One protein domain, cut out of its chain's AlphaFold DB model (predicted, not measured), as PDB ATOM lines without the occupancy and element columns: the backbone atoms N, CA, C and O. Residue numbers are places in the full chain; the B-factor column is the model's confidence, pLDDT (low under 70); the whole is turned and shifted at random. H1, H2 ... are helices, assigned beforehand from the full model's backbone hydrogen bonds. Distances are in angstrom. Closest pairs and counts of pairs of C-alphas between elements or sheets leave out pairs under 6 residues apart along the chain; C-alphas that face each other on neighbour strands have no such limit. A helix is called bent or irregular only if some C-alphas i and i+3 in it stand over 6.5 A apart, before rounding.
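What this domain is: This is residues 162 to 211 of the 220 residues of the protein "DUF2059 domain-containing protein" of Formosa sp. Hel1_33_131 (UniProt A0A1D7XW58). Picture a small open U of helix with a long helical arm leading away from its second limb. H1 is the first limb; H2 and residues 183 to 190 of H3 fold back as the second limb; a sharp kink near residue 190 then turns H3 into the arm, whose residues 199 to 211 stick out free. The printed part has 50 residues with three named helices, in the order H1, H2, H3, and no named strand, and its class is all helix. The whole is loose, with a radius of gyration of the C-alphas of 13.9 A, and spans 43 by 20 by 15 A, the arm making much of the length.

How they stand to each other: Start with H1, residues 166 to 175, and go on to H2, residues 177 to 181. The two only just touch, with 3 pairs of C-alphas within 8 A, and touch only at the corner by their tight link of one residue; their closest C-alphas, those of Leu 173 and Ile 179, are 6.7 A apart. Next comes H3, residues 183 to 211, after another tight link of one residue. H2 and H3 are close but not clearly touching, and their closest C-alphas, those of Ile 179 and Ile 185, are 7.1 A apart. H1 and H3 are apart. Look near residue 190 for the kink of 111 degrees in H3. H3 is irregular, with C-alphas 189 and 192 9.1 A apart, and H2 is irregular, but only just, with C-alphas 177 and 180 6.51 A apart. Of the backbone O i to N i+4 pairs, 5 of 6 in H1, 0 of 1 in H2 and 20 of 25 in H3 are within hydrogen-bond range; in H2, 1 of 2 O i to N i+3 pairs is within range.

Where its parts are: Find C-alpha 166 at (175.924, 195.702, 71.090); from there H1 runs 14.6 A to C-alpha 175. H2 runs from Pro 177 to Ala 181, 9.2 A. Then find C-alpha 183 at (193.283, 199.329, 73.542), where H3 begins; its last C-alpha, that of Met 211 at (205.976, 180.514, 92.291), is 29.4 A away.

The domain as a whole: The two C-alphas farthest apart are those of Asp 167 and Met 211, at 42.9 A. Without the stretches that stand free, residues 173 to 179 and 199 to 211, the body spans 26 by 16 by 12 A. The printed part has no cut, and both links are tight. Read the B-factor column for the model's confidence: the mean pLDDT of the printed part is 72.8, and residues 202 to 211 are under 70.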
ATOM      1  N   LYS A 162     182.552 205.783  70.186       80.62
ATOM      2  CA  LYS A 162     181.335 205.720  71.000       80.62
ATOM      3  C   LYS A 162     180.677 204.358  70.805       80.62
ATOM      4  O   LYS A 162     180.025 204.141  69.787       80.62
ATOM      5  N   ILE A 163     180.848 203.463  71.773       81.31
ATOM      6  CA  ILE A 163     180.222 202.139  71.791       81.31
ATOM      7  C   ILE A 163     179.210 202.132  72.935       81.31
ATOM      8  O   ILE A 163     179.572 201.945  74.089       81.31
ATOM      9  N   ALA A 164     177.940 202.401  72.630       83.06
ATOM     10  CA  ALA A 164     176.880 202.417  73.640       83.06
ATOM     11  C   ALA A 164     176.046 201.130  73.618       83.06
ATOM     12  O   ALA A 164     175.385 200.790  74.597       83.06
ATOM     13  N   THR A 165     176.045 200.424  72.485       88.50
ATOM     14  CA  THR A 165     175.198 199.258  72.259       88.50
ATOM     15  C   THR A 165     175.965 198.104  71.620       88.50
ATOM     16  O   THR A 165     177.001 198.271  70.974       88.50
ATOM     17  N   LEU A 166     175.401 196.902  71.743       76.75
ATOM     18  CA  LEU A 166     175.924 195.702  71.090       76.75
ATOM     19  C   LEU A 166     175.971 195.836  69.557       76.75
ATOM     20  O   LEU A 166     176.829 195.238  68.906       76.75
ATOM     21  N   ASP A 167     175.056 196.602  68.965       83.88
ATOM     22  CA  ASP A 167     175.039 196.810  67.519       83.88
ATOM     23  C   ASP A 167     176.157 197.759  67.056       83.88
ATOM     24  O   ASP A 167     176.701 197.549  65.968       83.88
ATOM     25  N   ASP A 168     176.586 198.702  67.903       81.75
ATOM     26  CA  ASP A 168     177.762 199.546  67.647       81.75
ATOM     27  C   ASP A 168     179.042 198.699  67.606       81.75
ATOM     28  O   ASP A 168     179.827 198.791  66.659       81.75
ATOM     29  N   LEU A 169     179.202 197.790  68.576       81.31
ATOM     30  CA  LEU A 169     180.330 196.858  68.623       81.31
ATOM     31  C   LEU A 169     180.344 195.921  67.407       81.31
ATOM     32  O   LEU A 169     181.366 195.770  66.739       81.31
ATOM     33  N   LYS A 170     179.196 195.327  67.052       79.31
ATOM     34  CA  LYS A 170     179.084 194.478  65.851       79.31
ATOM     35  C   LYS A 170     179.418 195.244  64.572       79.31
ATOM     36  O   LYS A 170     179.983 194.665  63.649       79.31
ATOM     37  N   SER A 171     179.036 196.517  64.484       80.81
ATOM     38  CA  SER A 171     179.343 197.372  63.333       80.81
ATOM     39  C   SER A 171     180.850 197.600  63.182       80.81
ATOM     40  O   SER A 171     181.364 197.527  62.065       80.81
ATOM     41  N   LEU A 172     181.563 197.803  64.293       78.62
ATOM     42  CA  LEU A 172     183.022 197.932  64.315       78.62
ATOM     43  C   LEU A 172     183.715 196.623  63.915       78.62
ATOM     44  O   LEU A 172     184.510 196.624  62.978       78.62
ATOM     45  N   LEU A 173     183.323 195.496  64.513       75.75
ATOM     46  CA  LEU A 173     183.919 194.183  64.223       75.75
ATOM     47  C   LEU A 173     183.665 193.693  62.790       75.75
ATOM     48  O   LEU A 173     184.444 192.920  62.242       75.75
ATOM     49  N   ARG A 174     182.573 194.134  62.153       78.56
ATOM     50  CA  ARG A 174     182.320 193.850  60.729       78.56
ATOM     51  C   ARG A 174     183.271 194.595  59.798       78.56
ATOM     52  O   ARG A 174     183.482 194.129  58.682       78.56
ATOM     53  N   LYS A 175     183.768 195.763  60.211       75.31
ATOM     54  CA  LYS A 175     184.734 196.547  59.432       75.31
ATOM     55  C   LYS A 175     186.138 195.991  59.610       75.31
ATOM     56  O   LYS A 175     186.853 195.869  58.623       75.31
ATOM     57  N   ASP A 176     186.482 195.631  60.842       70.06
ATOM     58  CA  ASP A 176     187.739 194.979  61.171       70.06
ATOM     59  C   ASP A 176     187.556 194.053  62.388       70.06
ATOM     60  O   ASP A 176     187.340 194.538  63.499       70.06
ATOM     61  N   PRO A 177     187.614 192.721  62.214       72.69
ATOM     62  CA  PRO A 177     187.449 191.783  63.317       72.69
ATOM     63  C   PRO A 177     188.653 191.747  64.272       72.69
ATOM     64  O   PRO A 177     188.501 191.275  65.396       72.69
ATOM     65  N   PHE A 178     189.827 192.242  63.862       71.25
ATOM     66  CA  PHE A 178     191.034 192.242  64.695       71.25
ATOM     67  C   PHE A 178     191.086 193.425  65.668       71.25
ATOM     68  O   PHE A 178     191.849 193.394  66.631       71.25
ATOM     69  N   ILE A 179     190.208 194.419  65.496       78.56
ATOM     70  CA  ILE A 179     190.121 195.599  66.366       78.56
ATOM     71  C   ILE A 179     189.650 195.271  67.795       78.56
ATOM     72  O   ILE A 179     189.670 196.129  68.667       78.56
ATOM     73  N   ILE A 180     189.217 194.035  68.071       74.94
ATOM     74  CA  ILE A 180     188.772 193.632  69.414       74.94
ATOM     75  C   ILE A 180     189.903 193.632  70.452       74.94
ATOM     76  O   ILE A 180     189.629 193.720  71.644       74.94
ATOM     77  N   ALA A 181     191.157 193.551  69.995       74.06
ATOM     78  CA  ALA A 181     192.345 193.674  70.834       74.06
ATOM     79  C   ALA A 181     192.867 195.122  70.926       74.06
ATOM     80  O   ALA A 181     193.853 195.370  71.613       74.06
ATOM     81  N   ASP A 182     192.234 196.077  70.233       79.19
ATOM     82  CA  ASP A 182     192.644 197.479  70.257       79.19
ATOM     83  C   ASP A 182     192.355 198.100  71.629       79.19
ATOM     84  O   ASP A 182     191.235 198.043  72.144       79.19
ATOM     85  N   GLN A 183     193.367 198.737  72.212       75.81
ATOM     86  CA  GLN A 183     193.283 199.329  73.542       75.81
ATOM     87  C   GLN A 183     192.186 200.398  73.644       75.81
ATOM     88  O   GLN A 183     191.517 200.483  74.670       75.81
ATOM     89  N   ASN A 184     191.936 201.183  72.593       77.62
ATOM     90  CA  ASN A 184     190.883 202.199  72.593       77.62
ATOM     91  C   ASN A 184     189.489 201.569  72.548       77.62
ATOM     92  O   ASN A 184     188.548 202.121  73.119       77.62
ATOM     93  N   ILE A 185     189.345 200.412  71.896       82.31
ATOM     94  CA  ILE A 185     188.103 199.630  71.913       82.31
ATOM     95  C   ILE A 185     187.879 199.022  73.295       82.31
ATOM     96  O   ILE A 185     186.780 199.136  73.832       82.31
ATOM     97  N   LEU A 186     188.915 198.438  73.899       81.62
ATOM     98  CA  LEU A 186     188.841 197.895  75.256       81.62
ATOM     99  C   LEU A 186     188.508 198.994  76.279       81.62
ATOM    100  O   LEU A 186     187.598 198.826  77.088       81.62
ATOM    101  N   LEU A 187     189.152 200.159  76.179       78.19
ATOM    102  CA  LEU A 187     188.849 201.332  77.004       78.19
ATOM    103  C   LEU A 187     187.422 201.848  76.790       78.19
ATOM    104  O   LEU A 187     186.772 202.247  77.752       78.19
ATOM    105  N   ALA A 188     186.915 201.838  75.555       79.44
ATOM    106  CA  ALA A 188     185.543 202.247  75.264       79.44
ATOM    107  C   ALA A 188     184.491 201.248  75.783       79.44
ATOM    108  O   ALA A 188     183.377 201.660  76.096       79.44
ATOM    109  N   LEU A 189     184.827 199.956  75.859       81.44
ATOM    110  CA  LEU A 189     183.914 198.885  76.273       81.44
ATOM    111  C   LEU A 189     183.828 198.715  77.790       81.44
ATOM    112  O   LEU A 189     182.729 198.607  78.325       81.44
ATOM    113  N   PHE A 190     184.979 198.663  78.453       81.62
ATOM    114  CA  PHE A 190     185.085 198.350  79.881       81.62
ATOM    115  C   PHE A 190     185.298 199.613  80.725       81.62
ATOM    116  O   PHE A 190     185.072 199.643  81.930       81.62
ATOM    117  N   GLY A 191     185.730 200.707  80.098       78.44
ATOM    118  CA  GLY A 191     186.247 201.845  80.839       78.44
ATOM    119  C   GLY A 191     187.597 201.522  81.481       78.44
ATOM    120  O   GLY A 191     187.974 200.372  81.704       78.44
ATOM    121  N   LYS A 192     188.350 202.577  81.792       73.19
ATOM    122  CA  LYS A 192     189.726 202.463  82.292       73.19
ATOM    123  C   LYS A 192     189.826 201.599  83.557       73.19
ATOM    124  O   LYS A 192     190.622 200.679  83.613       73.19
ATOM    125  N   LYS A 193     188.955 201.850  84.538       71.88
ATOM    126  CA  LYS A 193     189.005 201.194  85.851       71.88
ATOM    127  C   LYS A 193     188.786 199.678  85.786       71.88
ATOM    128  O   LYS A 193     189.473 198.935  86.479       71.88
ATOM    129  N   GLU A 194     187.811 199.225  85.002       76.06
ATOM    130  CA  GLU A 194     187.533 197.788  84.872       76.06
ATOM    131  C   GLU A 194     188.637 197.102  84.071       76.06
ATOM    132  O   GLU A 194     189.049 196.003  84.427       76.06
ATOM    133  N   LEU A 195     189.167 197.777  83.045       80.38
ATOM    134  CA  LEU A 195     190.281 197.264  82.260       80.38
ATOM    135  C   LEU A 195     191.546 197.095  83.115       80.38
ATOM    136  O   LEU A 195     192.137 196.020  83.100       80.38
ATOM    137  N   ASP A 196     191.904 198.106  83.910       75.94
ATOM    138  CA  ASP A 196     193.045 198.056  84.833       75.94
ATOM    139  C   ASP A 196     192.883 196.906  85.847       75.94
ATOM    140  O   ASP A 196     193.813 196.135  86.064       75.94
ATOM    141  N   THR A 197     191.667 196.705  86.376       80.75
ATOM    142  CA  THR A 197     191.362 195.598  87.307       80.75
ATOM    143  C   THR A 197     191.567 194.225  86.653       80.75
ATOM    144  O   THR A 197     192.103 193.311  87.276       80.75
ATOM    145  N   VAL A 198     191.147 194.063  85.393       76.50
ATOM    146  CA  VAL A 198     191.332 192.811  84.639       76.50
ATOM    147  C   VAL A 198     192.815 192.552  84.366       76.50
ATOM    148  O   VAL A 198     193.266 191.414  84.479       76.50
ATOM    149  N   PHE A 199     193.587 193.591  84.041       71.56
ATOM    150  CA  PHE A 199     195.033 193.468  83.850       71.56
ATOM    151  C   PHE A 199     195.761 193.101  85.145       71.56
ATOM    152  O   PHE A 199     196.617 192.219  85.119       71.56
ATOM    153  N   GLU A 200     195.407 193.719  86.272       74.00
ATOM    154  CA  GLU A 200     195.962 193.373  87.587       74.00
ATOM    155  C   GLU A 200     195.678 191.906  87.947       74.00
ATOM    156  O   GLU A 200     196.601 191.178  88.307       74.00
ATOM    157  N   GLN A 201     194.444 191.433  87.747       73.62
ATOM    158  CA  GLN A 201     194.072 190.032  87.989       73.62
ATOM    159  C   GLN A 201     194.848 189.050  87.103       73.62
ATOM    160  O   GLN A 201     195.339 188.035  87.591       73.62
ATOM    161  N   LEU A 202     195.013 189.363  85.815       68.31
ATOM    162  CA  LEU A 202     195.783 188.527  84.888       68.31
ATOM    163  C   LEU A 202     197.266 188.437  85.275       68.31
ATOM    164  O   LEU A 202     197.886 187.388  85.103       68.31
ATOM    165  N   MET A 203     197.836 189.523  85.798       65.38
ATOM    166  CA  MET A 203     199.224 189.556  86.264       65.38
ATOM    167  C   MET A 203     199.405 188.806  87.589       65.38
ATOM    168  O   MET A 203     200.430 188.152  87.777       65.38
ATOM    169  N   GLU A 204     198.421 188.855  88.490       69.50
ATOM    170  CA  GLU A 204     198.423 188.073  89.733       69.50
ATOM    171  C   GLU A 204     198.272 186.566  89.469       69.50
ATOM    172  O   GLU A 204     199.007 185.773  90.057       69.50
ATOM    173  N   GLU A 205     197.395 186.158  88.545       56.75
ATOM    174  CA  GLU A 205     197.221 184.748  88.161       56.75
ATOM    175  C   GLU A 205     198.481 184.173  87.491       56.75
ATOM    176  O   GLU A 205     198.927 183.083  87.848       56.75
ATOM    177  N   GLN A 206     199.125 184.926  86.591       49.12
ATOM    178  CA  GLN A 206     200.380 184.497  85.953       49.12
ATOM    179  C   GLN A 206     201.587 184.538  86.906       49.12
ATOM    180  O   GLN A 206     202.519 183.747  86.763       49.12
ATOM    181  N   GLY A 207     201.587 185.446  87.887       46.91
ATOM    182  CA  GLY A 207     202.621 185.523  88.921       46.91
ATOM    183  C   GLY A 207     202.526 184.406  89.966       46.91
ATOM    184  O   GLY A 207     203.552 183.982  90.498       46.91
ATOM    185  N   ALA A 208     201.319 183.905  90.243       46.03
ATOM    186  CA  ALA A 208     201.090 182.807  91.179       46.03
ATOM    187  C   ALA A 208     201.525 181.441  90.614       46.03
ATOM    188  O   ALA A 208     202.142 180.661  91.339       46.03
ATOM    189  N   GLU A 209     201.298 181.174  89.321       44.28
ATOM    190  CA  GLU A 209     201.731 179.919  88.676       44.28
ATOM    191  C   GLU A 209     203.263 179.766  88.626       44.28
ATOM    192  O   GLU A 209     203.782 178.657  88.739       44.28
ATOM    193  N   LEU A 210     204.010 180.871  88.521       39.28
ATOM    194  CA  LEU A 210     205.477 180.841  88.470       39.28
ATOM    195  C   LEU A 210     206.142 180.573  89.831       39.28
ATOM    196  O   LEU A 210     207.302 180.166  89.860       39.28
ATOM    197  N   MET A 211     205.436 180.776  90.950       39.97
ATOM    198  CA  MET A 211     205.976 180.514  92.291       39.97
ATOM    199  C   MET A 211     205.718 179.084  92.792       39.97
ATOM    200  O   MET A 211     206.441 178.629  93.676       39.97
TER     201      MET A 211